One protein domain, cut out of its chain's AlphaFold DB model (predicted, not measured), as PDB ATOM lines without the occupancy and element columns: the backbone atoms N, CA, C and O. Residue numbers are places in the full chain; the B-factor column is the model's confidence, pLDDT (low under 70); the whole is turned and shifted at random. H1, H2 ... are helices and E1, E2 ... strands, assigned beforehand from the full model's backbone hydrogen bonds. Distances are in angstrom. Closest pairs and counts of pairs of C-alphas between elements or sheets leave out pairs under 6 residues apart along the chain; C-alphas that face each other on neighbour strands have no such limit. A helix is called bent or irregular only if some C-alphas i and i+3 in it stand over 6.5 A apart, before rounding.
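AT A GLANCE: This is residues 14 to 98 of the 98 residues of the protein "SPOC domain-containing protein" of Araneus ventricosus (UniProt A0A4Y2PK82). A strongly twisted, curled sheet of four strands forms a wall between a long helix, H1, which packs on it from one side with residues 34 to 43, and the short helix H2, which packs on it from the other side, with the still shorter H3 next to H2. The hairpin of E2 and E3 reaches away from the helices; its turn and the beginning of H1 make the ends of the longest axis. The printed part has 85 residues, with three named helices and four named strands in the order E1 H1 E2 E3 H2 H3 E4. The sheet runs E1 E4 E3 E2, antiparallel throughout, and the class is mixed, helices and strands. The whole is only just compact, close to loose, with a radius of gyration of the C-alphas of 13.9 A and spans of 40 by 29 by 28 A.

HOW THE PARTS SIT: The inner strands are E3, residues 58 to 66, and E4, residues 92 to 97, antiparallel at 156 degrees, with N 63 and O 95 within hydrogen-bond range at 2.8 A. E2, residues 49 to 55, is an edge strand and forms a hairpin with E3, with N 53 and O 60 at 2.9 A. E1, residues 14 to 17, is the other edge strand, antiparallel to E4, with N 15 and O 94 at 2.8 A. H1, residues 24 to 45, is on the sheet; its closest C-alphas to E3 are those of Val 39 and Leu 66, 6.8 A apart. H2, residues 69 to 78, is on the sheet at a height over the sheet of 9.3 A. It runs across the strands, at 64 degrees to E1 on the local plane. Its closest C-alphas to E3 are those of Tyr 65 and Ser 71, 7.0 A apart. H3, residues 80 to 86, is not on the sheet. H2 and H3 are close but not clearly touching, with the C-alphas of Ala 76 and Phe 83 closest at 5.6 A, at a steep tilt of 52 degrees, opposite ways. H1 is apart from H2 and H3. Every O i to N i+4 pair is within hydrogen-bond range in H3, against 16 of 18 in H1 and 3 of 6 in H2.

IN THESE COORDINATES: E1 begins at C-alpha 14 (47.751, -33.259, 24.563) and is 10.1 A long. H1 begins at C-alpha 24 (66.668, -31.770, 5.882) and is 30.3 A long, with a kink of 26 degrees near residue 34; it is irregular, but only just, with C-alphas 37 and 40 6.6 A apart. E2 is 19.6 A long and E3 26.4 A. H2 is 14.7 A long and H3 10.1 A. E4, 16.3 A long, ends at C-alpha 97 (40.531, -38.652, 25.345).

THE WHOLE: The two C-alphas farthest apart are those of Glu 25 and Ala 57, 40.0 A. The printed part has no cut and ends at Glu 98, the chain's last residue. The link from E1 to H1 is short, the other links are tight, and no link is long. The mean pLDDT of the printed part is 91.9, and no printed residue is under 70.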
ATOM      1  N   VAL A  14      47.440 -34.231  25.615       91.88
ATOM      2  CA  VAL A  14      47.751 -33.259  24.563       91.88
ATOM      3  C   VAL A  14      49.110 -33.612  23.981       91.88
ATOM      4  O   VAL A  14      50.089 -33.705  24.715       91.88
ATOM      5  N   LEU A  15      49.172 -33.791  22.666       93.62
ATOM      6  CA  LEU A  15      50.398 -34.064  21.924       93.62
ATOM      7  C   LEU A  15      50.564 -33.046  20.796       93.62
ATOM      8  O   LEU A  15      49.591 -32.492  20.285       93.62
ATOM      9  N   THR A  16      51.800 -32.851  20.354       93.81
ATOM     10  CA  THR A  16      52.109 -32.080  19.146       93.81
ATOM     11  C   THR A  16      52.766 -32.990  18.121       93.81
ATOM     12  O   THR A  16      53.798 -33.590  18.420       93.81
ATOM     13  N   ALA A  17      52.204 -33.083  16.917       93.50
ATOM     14  CA  ALA A  17      52.807 -33.828  15.813       93.50
ATOM     15  C   ALA A  17      53.592 -32.880  14.904       93.50
ATOM     16  O   ALA A  17      53.032 -31.901  14.409       93.50
ATOM     17  N   GLN A  18      54.869 -33.185  14.675       93.00
ATOM     18  CA  GLN A  18      55.772 -32.430  13.805       93.00
ATOM     19  C   GLN A  18      56.300 -33.330  12.683       93.00
ATOM     20  O   GLN A  18      56.479 -34.529  12.910       93.00
ATOM     21  N   PRO A  19      56.580 -32.778  11.491       93.75
ATOM     22  CA  PRO A  19      57.378 -33.472  10.490       93.75
ATOM     23  C   PRO A  19      58.741 -33.873  11.069       93.75
ATOM     24  O   PRO A  19      59.379 -33.086  11.766       93.75
ATOM     25  N   TYR A  20      59.180 -35.089  10.760       94.38
ATOM     26  CA  TYR A  20      60.464 -35.655  11.177       94.38
ATOM     27  C   TYR A  20      61.180 -36.234   9.954       94.38
ATOM     28  O   TYR A  20      60.508 -36.655   9.019       94.38
ATOM     29  N   GLY A  21      62.507 -36.285   9.958       95.50
ATOM     30  CA  GLY A  21      63.325 -36.921   8.927       95.50
ATOM     31  C   GLY A  21      64.787 -36.932   9.360       95.50
ATOM     32  O   GLY A  21      65.183 -36.091  10.169       95.50
ATOM     33  N   ASP A  22      65.574 -37.868   8.832       96.88
ATOM     34  CA  ASP A  22      66.994 -37.995   9.186       96.88
ATOM     35  C   ASP A  22      67.852 -36.967   8.428       96.88
ATOM     36  O   ASP A  22      68.959 -36.625   8.843       96.88
ATOM     37  N   THR A  23      67.314 -36.427   7.330       97.75
ATOM     38  CA  THR A  23      67.906 -35.331   6.556       97.75
ATOM     39  C   THR A  23      66.942 -34.154   6.426       97.75
ATOM     40  O   THR A  23      65.723 -34.302   6.533       97.75
ATOM     41  N   GLU A  24      67.478 -32.968   6.136       95.25
ATOM     42  CA  GLU A  24      66.668 -31.770   5.882       95.25
ATOM     43  C   GLU A  24      65.709 -31.962   4.696       95.25
ATOM     44  O   GLU A  24      64.552 -31.538   4.743       95.25
ATOM     45  N   GLU A  25      66.152 -32.666   3.653       97.56
ATOM     46  CA  GLU A  25      65.322 -32.997   2.496       97.56
ATOM     47  C   GLU A  25      64.113 -33.855   2.895       97.56
ATOM     48  O   GLU A  25      62.985 -33.580   2.477       97.56
ATOM     49  N   GLU A  26      64.308 -34.847   3.766       97.50
ATOM     50  CA  GLU A  26      63.211 -35.671   4.276       97.50
ATOM     51  C   GLU A  26      62.244 -34.887   5.156       97.50
ATOM     52  O   GLU A  26      61.028 -35.029   4.996       97.50
ATOM     53  N   VAL A  27      62.762 -34.030   6.043       95.75
ATOM     54  CA  VAL A  27      61.930 -33.141   6.865       95.75
ATOM     55  C   VAL A  27      61.056 -32.266   5.966       95.75
ATOM     56  O   VAL A  27      59.843 -32.195   6.171       95.75
ATOM     57  N   ASN A  28      61.635 -31.663   4.925       95.50
ATOM     58  CA  ASN A  28      60.917 -30.821   3.968       95.50
ATOM     59  C   ASN A  28      59.888 -31.607   3.146       95.50
ATOM     60  O   ASN A  28      58.767 -31.131   2.922       95.50
ATOM     61  N   ARG A  29      60.221 -32.835   2.736       96.56
ATOM     62  CA  ARG A  29      59.295 -33.738   2.042       96.56
ATOM     63  C   ARG A  29      58.107 -34.104   2.931       96.56
ATOM     64  O   ARG A  29      56.963 -34.005   2.487       96.56
ATOM     65  N   HIS A  30      58.345 -34.493   4.182       96.12
ATOM     66  CA  HIS A  30      57.279 -34.846   5.124       96.12
ATOM     67  C   HIS A  30      56.457 -33.631   5.555       96.12
ATOM     68  O   HIS A  30      55.239 -33.741   5.700       96.12
ATOM     69  N   ALA A  31      57.078 -32.458   5.682       94.44
ATOM     70  CA  ALA A  31      56.364 -31.206   5.887       94.44
ATOM     71  C   ALA A  31      55.424 -30.922   4.704       94.44
ATOM     72  O   ALA A  31      54.229 -30.707   4.893       94.44
ATOM     73  N   SER A  32      55.923 -31.017   3.473       95.75
ATOM     74  CA  SER A  32      55.100 -30.824   2.274       95.75
ATOM     75  C   SER A  32      53.937 -31.822   2.219       95.75
ATOM     76  O   SER A  32      52.790 -31.427   2.007       95.75
ATOM     77  N   ALA A  33      54.202 -33.103   2.495       95.19
ATOM     78  CA  ALA A  33      53.177 -34.144   2.535       95.19
ATOM     79  C   ALA A  33      52.105 -33.873   3.605       95.19
ATOM     80  O   ALA A  33      50.910 -33.981   3.326       95.19
ATOM     81  N   LEU A  34      52.507 -33.463   4.812       94.19
ATOM     82  CA  LEU A  34      51.583 -33.090   5.883       94.19
ATOM     83  C   LEU A  34      50.723 -31.878   5.487       94.19
ATOM     84  O   LEU A  34      49.514 -31.870   5.739       94.19
ATOM     85  N   TYR A  35      51.331 -30.874   4.849       94.81
ATOM     86  CA  TYR A  35      50.631 -29.669   4.420       94.81
ATOM     87  C   TYR A  35      49.552 -29.979   3.377       94.81
ATOM     88  O   TYR A  35      48.376 -29.686   3.597       94.81
ATOM     89  N   PHE A  36      49.935 -30.609   2.264       95.12
ATOM     90  CA  PHE A  36      49.012 -30.888   1.162       95.12
ATOM     91  C   PHE A  36      48.026 -32.018   1.483       95.12
ATOM     92  O   PHE A  36      46.888 -31.988   1.018       95.12
ATOM     93  N   GLY A  37      48.428 -32.995   2.300       92.19
ATOM     94  CA  GLY A  37      47.592 -34.144   2.646       92.19
ATOM     95  C   GLY A  37      46.571 -33.859   3.748       92.19
ATOM     96  O   GLY A  37      45.404 -34.220   3.617       92.19
ATOM     97  N   VAL A  38      46.989 -33.206   4.838       93.62
ATOM     98  CA  VAL A  38      46.153 -33.053   6.042       93.62
ATOM     99  C   VAL A  38      45.741 -31.604   6.260       93.62
ATOM    100  O   VAL A  38      44.554 -31.317   6.423       93.62
ATOM    101  N   VAL A  39      46.703 -30.678   6.261       93.75
ATOM    102  CA  VAL A  39      46.437 -29.278   6.627       93.75
ATOM    103  C   VAL A  39      45.487 -28.621   5.632       93.75
ATOM    104  O   VAL A  39      44.468 -28.061   6.038       93.75
ATOM    105  N   GLU A  40      45.786 -28.704   4.336       95.38
ATOM    106  CA  GLU A  40      44.921 -28.167   3.285       95.38
ATOM    107  C   GLU A  40      43.524 -28.787   3.323       95.38
ATOM    108  O   GLU A  40      42.528 -28.066   3.236       95.38
ATOM    109  N   TYR A  41      43.437 -30.107   3.496       94.94
ATOM    110  CA  TYR A  41      42.161 -30.812   3.561       94.94
ATOM    111  C   TYR A  41      41.279 -30.282   4.700       94.94
ATOM    112  O   TYR A  41      40.136 -29.879   4.467       94.94
ATOM    113  N   LEU A  42      41.823 -30.210   5.919       94.12
ATOM    114  CA  LEU A  42      41.089 -29.732   7.092       94.12
ATOM    115  C   LEU A  42      40.700 -28.252   6.970       94.12
ATOM    116  O   LEU A  42      39.568 -27.893   7.307       94.12
ATOM    117  N   LYS A  43      41.575 -27.402   6.407       93.25
ATOM    118  CA  LYS A  43      41.247 -25.995   6.108       93.25
ATOM    119  C   LYS A  43      40.070 -25.885   5.143       93.25
ATOM    120  O   LYS A  43      39.114 -25.166   5.430       93.25
ATOM    121  N   ARG A  44      40.106 -26.618   4.024       95.12
ATOM    122  CA  ARG A  44      39.039 -26.608   3.004       95.12
ATOM    123  C   ARG A  44      37.705 -27.086   3.572       95.12
ATOM    124  O   ARG A  44      36.661 -26.552   3.210       95.12
ATOM    125  N   LYS A  45      37.733 -28.067   4.477       95.69
ATOM    126  CA  LYS A  45      36.534 -28.591   5.147       95.69
ATOM    127  C   LYS A  45      36.068 -27.758   6.340       95.69
ATOM    128  O   LYS A  45      34.973 -28.018   6.828       95.69
ATOM    129  N   LYS A  46      36.855 -26.772   6.793       90.75
ATOM    130  CA  LYS A  46      36.605 -26.001   8.025       90.75
ATOM    131  C   LYS A  46      36.306 -26.920   9.217       90.75
ATOM    132  O   LYS A  46      35.382 -26.673   9.985       90.75
ATOM    133  N   ALA A  47      37.066 -28.007   9.327       91.94
ATOM    134  CA  ALA A  47      36.811 -29.082  10.275       91.94
ATOM    135  C   ALA A  47      38.082 -29.479  11.029       91.94
ATOM    136  O   ALA A  47      39.201 -29.187  10.606       91.94
ATOM    137  N   THR A  48      37.893 -30.185  12.139       91.75
ATOM    138  CA  THR A  48      38.953 -30.892  12.861       91.75
ATOM    139  C   THR A  48      39.044 -32.326  12.356       91.75
ATOM    140  O   THR A  48      38.032 -32.918  11.975       91.75
ATOM    141  N   GLY A  49      40.238 -32.914  12.375       93.62
ATOM    142  CA  GLY A  49      40.357 -34.357  12.167       93.62
ATOM    143  C   GLY A  49      39.853 -35.090  13.408       93.62
ATOM    144  O   GLY A  49      40.107 -34.639  14.520       93.62
ATOM    145  N   ALA A  50      39.144 -36.199  13.235       93.88
ATOM    146  CA  ALA A  50      38.694 -37.037  14.339       93.88
ATOM    147  C   ALA A  50      38.957 -38.503  13.995       93.88
ATOM    148  O   ALA A  50      38.588 -38.966  12.916       93.88
ATOM    149  N   VAL A  51      39.614 -39.214  14.906       94.19
ATOM    150  CA  VAL A  51      39.989 -40.619  14.750       94.19
ATOM    151  C   VAL A  51      39.558 -41.363  16.005       94.19
ATOM    152  O   VAL A  51      39.916 -40.964  17.110       94.19
ATOM    153  N   ALA A  52      38.793 -42.439  15.840       93.44
ATOM    154  CA  ALA A  52      38.491 -43.370  16.920       93.44
ATOM    155  C   ALA A  52      39.456 -44.556  16.836       93.44
ATOM    156  O   ALA A  52      39.693 -45.085  15.750       93.44
ATOM    157  N   PHE A  53      40.012 -44.965  17.970       92.75
ATOM    158  CA  PHE A  53      40.900 -46.119  18.069       92.75
ATOM    159  C   PHE A  53      40.676 -46.835  19.402       92.75
ATOM    160  O   PHE A  53      40.055 -46.289  20.308       92.75
ATOM    161  N   SER A  54      41.147 -48.073  19.521       92.12
ATOM    162  CA  SER A  54      40.979 -48.872  20.735       92.12
ATOM    163  C   SER A  54      42.285 -49.519  21.156       92.12
ATOM    164  O   SER A  54      43.056 -49.961  20.301       92.12
ATOM    165  N   LYS A  55      42.503 -49.626  22.465       88.06
ATOM    166  CA  LYS A  55      43.632 -50.344  23.057       88.06
ATOM    167  C   LYS A  55      43.126 -51.145  24.252       88.06
ATOM    168  O   LYS A  55      42.461 -50.579  25.104       88.06
ATOM    169  N   ASP A  56      43.427 -52.442  24.298       83.69
ATOM    170  CA  ASP A  56      43.129 -53.313  25.449       83.69
ATOM    171  C   ASP A  56      41.673 -53.194  25.964       83.69
ATOM    172  O   ASP A  56      41.426 -53.083  27.158       83.69
ATOM    173  N   ALA A  57      40.704 -53.216  25.037       86.12
ATOM    174  CA  ALA A  57      39.256 -53.029  25.247       86.12
ATOM    175  C   ALA A  57      38.773 -51.607  25.607       86.12
ATOM    176  O   ALA A  57      37.565 -51.366  25.596       86.12
ATOM    177  N   GLU A  58      39.671 -50.648  25.826       86.94
ATOM    178  CA  GLU A  58      39.326 -49.234  25.998       86.94
ATOM    179  C   GLU A  58      39.195 -48.537  24.635       86.94
ATOM    180  O   GLU A  58      39.954 -48.810  23.696       86.94
ATOM    181  N   GLN A  59      38.211 -47.642  24.512       91.81
ATOM    182  CA  GLN A  59      38.013 -46.807  23.328       91.81
ATOM    183  C   GLN A  59      38.578 -45.418  23.580       91.81
ATOM    184  O   GLN A  59      38.417 -44.862  24.656       91.81
ATOM    185  N   TYR A  60      39.208 -44.863  22.557       93.00
ATOM    186  CA  TYR A  60      39.812 -43.549  22.591       93.00
ATOM    187  C   TYR A  60      39.420 -42.760  21.353       93.00
ATOM    188  O   TYR A  60      39.218 -43.296  20.256       93.00
ATOM    189  N   LYS A  61      39.359 -41.446  21.522       93.75
ATOM    190  CA  LYS A  61      39.138 -40.478  20.456       93.75
ATOM    191  C   LYS A  61      40.320 -39.533  20.403       93.75
ATOM    192  O   LYS A  61      40.719 -38.952  21.406       93.75
ATOM    193  N   LEU A  62      40.870 -39.373  19.209       94.44
ATOM    194  CA  LEU A  62      41.902 -38.402  18.896       94.44
ATOM    195  C   LEU A  62      41.302 -37.312  18.016       94.44
ATOM    196  O   LEU A  62      40.764 -37.585  16.943       94.44
ATOM    197  N   HIS A  63      41.393 -36.069  18.474       94.50
ATOM    198  CA  HIS A  63      41.040 -34.887  17.701       94.50
ATOM    199  C   HIS A  63      42.310 -34.173  17.234       94.50
ATOM    200  O   HIS A  63      43.175 -33.838  18.041       94.50
ATOM    201  N   LEU A  64      42.396 -33.919  15.932       94.12
ATOM    202  CA  LEU A  64      43.477 -33.194  15.274       94.12
ATOM    203  C   LEU A  64      43.053 -31.750  15.022       94.12
ATOM    204  O   LEU A  64      42.091 -31.489  14.294       94.12
ATOM    205  N   TYR A  65      43.828 -30.822  15.568       92.81
ATOM    206  CA  TYR A  65      43.665 -29.391  15.375       92.81
ATOM    207  C   TYR A  65      44.836 -28.832  14.582       92.81
ATOM    208  O   TYR A  65      46.004 -29.150  14.820       92.81
ATOM    209  N   LEU A  66      44.502 -27.950  13.647       93.19
ATOM    210  CA  LEU A  66      45.490 -27.130  12.971       93.19
ATOM    211  C   LEU A  66      46.032 -26.079  13.940       93.19
ATOM    212  O   LEU A  66      45.310 -25.583  14.810       93.19
ATOM    213  N   LYS A  67      47.291 -25.695  13.739       88.25
ATOM    214  CA  LYS A  67      47.861 -24.504  14.367       88.25
ATOM    215  C   LYS A  67      47.014 -23.276  14.014       88.25
ATOM    216  O   LYS A  67      46.839 -22.947  12.839       88.25
ATOM    217  N   SER A  68      46.485 -22.620  15.036       85.44
ATOM    218  CA  SER A  68      45.704 -21.388  14.975       85.44
ATOM    219  C   SER A  68      45.872 -20.632  16.290       85.44
ATOM    220  O   SER A  68      46.373 -21.186  17.264       85.44
ATOM    221  N   GLU A  69      45.428 -19.380  16.346       83.00
ATOM    222  CA  GLU A  69      45.451 -18.596  17.586       83.00
ATOM    223  C   GLU A  69      44.715 -19.316  18.730       83.00
ATOM    224  O   GLU A  69      45.247 -19.453  19.830       83.00
ATOM    225  N   SER A  70      43.543 -19.892  18.437       81.56
ATOM    226  CA  SER A  70      42.737 -20.633  19.416       81.56
ATOM    227  C   SER A  70      43.389 -21.932  19.895       81.56
ATOM    228  O   SER A  70      43.192 -22.335  21.036       81.56
ATOM    229  N   SER A  71      44.133 -22.638  19.038       80.38
ATOM    230  CA  SER A  71      44.805 -23.875  19.452       80.38
ATOM    231  C   SER A  71      46.131 -23.587  20.164       80.38
ATOM    232  O   SER A  71      46.477 -24.267  21.133       80.38
ATOM    233  N   SER A  72      46.819 -22.505  19.790       81.56
ATOM    234  CA  SER A  72      47.987 -21.987  20.508       81.56
ATOM    235  C   SER A  72      47.647 -21.517  21.924       81.56
ATOM    236  O   SER A  72      48.432 -21.764  22.836       81.56
ATOM    237  N   SER A  73      46.465 -20.928  22.151       83.12
ATOM    238  CA  SER A  73      46.031 -20.522  23.497       83.12
ATOM    239  C   SER A  73      45.783 -21.699  24.448       83.12
ATOM    240  O   SER A  73      45.693 -21.492  25.653       83.12
ATOM    241  N   VAL A  74      45.677 -22.928  23.929       81.19
ATOM    242  CA  VAL A  74      45.599 -24.156  24.738       81.19
ATOM    243  C   VAL A  74      46.992 -24.705  25.036       81.19
ATOM    244  O   VAL A  74      47.261 -25.113  26.162       81.19
ATOM    245  N   LEU A  75      47.888 -24.718  24.046       85.56
ATOM    246  CA  LEU A  75      49.220 -25.299  24.206       85.56
ATOM    247  C   LEU A  75      50.160 -24.409  25.031       85.56
ATOM    248  O   LEU A  75      50.881 -24.923  25.884       85.56
ATOM    249  N   ALA A  76      50.139 -23.091  24.812       88.31
ATOM    250  CA  ALA A  76      51.060 -22.162  25.466       88.31
ATOM    251  C   ALA A  76      50.963 -22.172  27.008       88.31
ATOM    252  O   ALA A  76      52.010 -22.146  27.649       88.31
ATOM    253  N   PRO A  77      49.775 -22.280  27.636       90.19
ATOM    254  CA  PRO A  77      49.683 -22.423  29.091       90.19
ATOM    255  C   PRO A  77      50.093 -23.805  29.619       90.19
ATOM    256  O   PRO A  77      50.503 -23.910  30.771       90.19
ATOM    257  N   LEU A  78      49.945 -24.868  28.816       90.38
ATOM    258  CA  LEU A  78      50.215 -26.248  29.242       90.38
ATOM    259  C   LEU A  78      51.700 -26.615  29.160       90.38
ATOM    260  O   LEU A  78      52.200 -27.322  30.029       90.38
ATOM    261  N   ALA A  79      52.382 -26.164  28.109       92.12
ATOM    262  CA  ALA A  79      53.791 -26.444  27.853       92.12
ATOM    263  C   ALA A  79      54.448 -25.213  27.198       92.12
ATOM    264  O   ALA A  79      54.684 -25.210  25.984       92.12
ATOM    265  N   PRO A  80      54.666 -24.122  27.959       93.31
ATOM    266  CA  PRO A  80      55.140 -22.852  27.412       93.31
ATOM    267  C   PRO A  80      56.528 -22.972  26.782       93.31
ATOM    268  O   PRO A  80      56.752 -22.463  25.690       93.31
ATOM    269  N   ASP A  81      57.448 -23.662  27.443       95.38
ATOM    270  CA  ASP A  81      58.794 -23.957  26.954       95.38
ATOM    271  C   ASP A  81      58.757 -24.692  25.608       95.38
ATOM    272  O   ASP A  81      59.365 -24.250  24.632       95.38
ATOM    273  N   TRP A  82      57.962 -25.757  25.524       93.31
ATOM    274  CA  TRP A  82      57.786 -26.519  24.296       93.31
ATOM    275  C   TRP A  82      57.137 -25.690  23.189       93.31
ATOM    276  O   TRP A  82      57.583 -25.730  22.042       93.31
ATOM    277  N   PHE A  83      56.116 -24.898  23.526       92.00
ATOM    278  CA  PHE A  83      55.447 -24.016  22.577       92.00
ATOM    279  C   PHE A  83      56.437 -23.056  21.913       92.00
ATOM    280  O   PHE A  83      56.439 -22.969  20.689       92.00
ATOM    281  N   HIS A  84      57.319 -22.405  22.678       92.12
ATOM    282  CA  HIS A  84      58.319 -21.486  22.118       92.12
ATOM    283  C   HIS A  84      59.335 -22.188  21.202       92.12
ATOM    284  O   HIS A  84      59.860 -21.562  20.288       92.12
ATOM    285  N   LEU A  85      59.595 -23.487  21.392       91.75
ATOM    286  CA  LEU A  85      60.493 -24.253  20.515       91.75
ATOM    287  C   LEU A  85      59.864 -24.591  19.160       91.75
ATOM    288  O   LEU A  85      60.573 -24.735  18.160       91.75
ATOM    289  N   ILE A  86      58.540 -24.750  19.121       90.75
ATOM    290  CA  ILE A  86      57.825 -25.227  17.932       90.75
ATOM    291  C   ILE A  86      56.950 -24.152  17.280       90.75
ATOM    292  O   ILE A  86      56.411 -24.398  16.201       90.75
ATOM    293  N   CYS A  87      56.793 -22.973  17.895       88.38
ATOM    294  CA  CYS A  87      55.831 -21.949  17.479       88.38
ATOM    295  C   CYS A  87      56.062 -21.421  16.065       88.38
ATOM    296  O   CYS A  87      55.100 -20.972  15.455       88.38
ATOM    297  N   ASP A  88      57.267 -21.539  15.511       87.94
ATOM    298  CA  ASP A  88      57.579 -21.136  14.132       87.94
ATOM    299  C   ASP A  88      57.590 -22.315  13.151       87.94
ATOM    300  O   ASP A  88      57.627 -22.134  11.935       87.94
ATOM    301  N   ARG A  89      57.484 -23.542  13.664       87.38
ATOM    302  CA  ARG A  89      57.434 -24.764  12.863       87.38
ATOM    303  C   ARG A  89      55.996 -25.092  12.470       87.38
ATOM    304  O   ARG A  89      55.017 -24.577  13.027       87.38
ATOM    305  N   MET A  90      55.865 -25.975  11.486       88.62
ATOM    306  CA  MET A  90      54.586 -26.598  11.174       88.62
ATOM    307  C   MET A  90      54.350 -27.778  12.114       88.62
ATOM    308  O   MET A  90      55.167 -28.691  12.193       88.62
ATOM    309  N   TYR A  91      53.210 -27.765  12.796       91.81
ATOM    310  CA  TYR A  91      52.783 -28.843  13.676       91.81
ATOM    311  C   TYR A  91      51.257 -28.952  13.713       91.81
ATOM    312  O   TYR A  91      50.535 -28.009  13.367       91.81
ATOM    313  N   LEU A  92      50.772 -30.110  14.150       93.50
ATOM    314  CA  LEU A  92      49.382 -30.342  14.536       93.50
ATOM    315  C   LEU A  92      49.293 -30.500  16.051       93.50
ATOM    316  O   LEU A  92      50.219 -31.014  16.676       93.50
ATOM    317  N   ILE A  93      48.163 -30.108  16.630       93.56
ATOM    318  CA  ILE A  93      47.836 -30.403  18.028       93.56
ATOM    319  C   ILE A  93      46.886 -31.597  18.040       93.56
ATOM    320  O   ILE A  93      45.875 -31.594  17.337       93.56
ATOM    321  N   MET A  94      47.208 -32.619  18.827       93.94
ATOM    322  CA  MET A  94      46.405 -33.829  18.970       93.94
ATOM    323  C   MET A  94      45.873 -33.911  20.398       93.94
ATOM    324  O   MET A  94      46.652 -33.918  21.348       93.94
ATOM    325  N   LEU A  95      44.552 -33.967  20.547       92.75
ATOM    326  CA  LEU A  95      43.881 -34.190  21.824       92.75
ATOM    327  C   LEU A  95      43.343 -35.614  21.854       92.75
ATOM    328  O   LEU A  95      42.452 -35.938  21.074       92.75
ATOM    329  N   ILE A  96      43.880 -36.444  22.741       93.50
ATOM    330  CA  ILE A  96      43.412 -37.809  22.985       93.50
ATOM    331  C   ILE A  96      42.557 -37.801  24.243       93.50
ATOM    332  O   ILE A  96      42.975 -37.241  25.254       93.50
ATOM    333  N   PHE A  97      41.395 -38.435  24.193       91.75
ATOM    334  CA  PHE A  97      40.531 -38.652  25.345       91.75
ATOM    335  C   PHE A  97      39.871 -40.029  25.260       91.75
ATOM    336  O   PHE A  97      39.661 -40.546  24.162       91.75
ATOM    337  N   GLU A  98      39.613 -40.613  26.426       83.88
ATOM    338  CA  GLU A  98      38.798 -41.826  26.613       83.88
ATOM    339  C   GLU A  98      37.322 -41.539  26.265       83.88
ATOM    340  O   GLU A  98      36.805 -40.479  26.699       83.88
TER     341      GLU A  98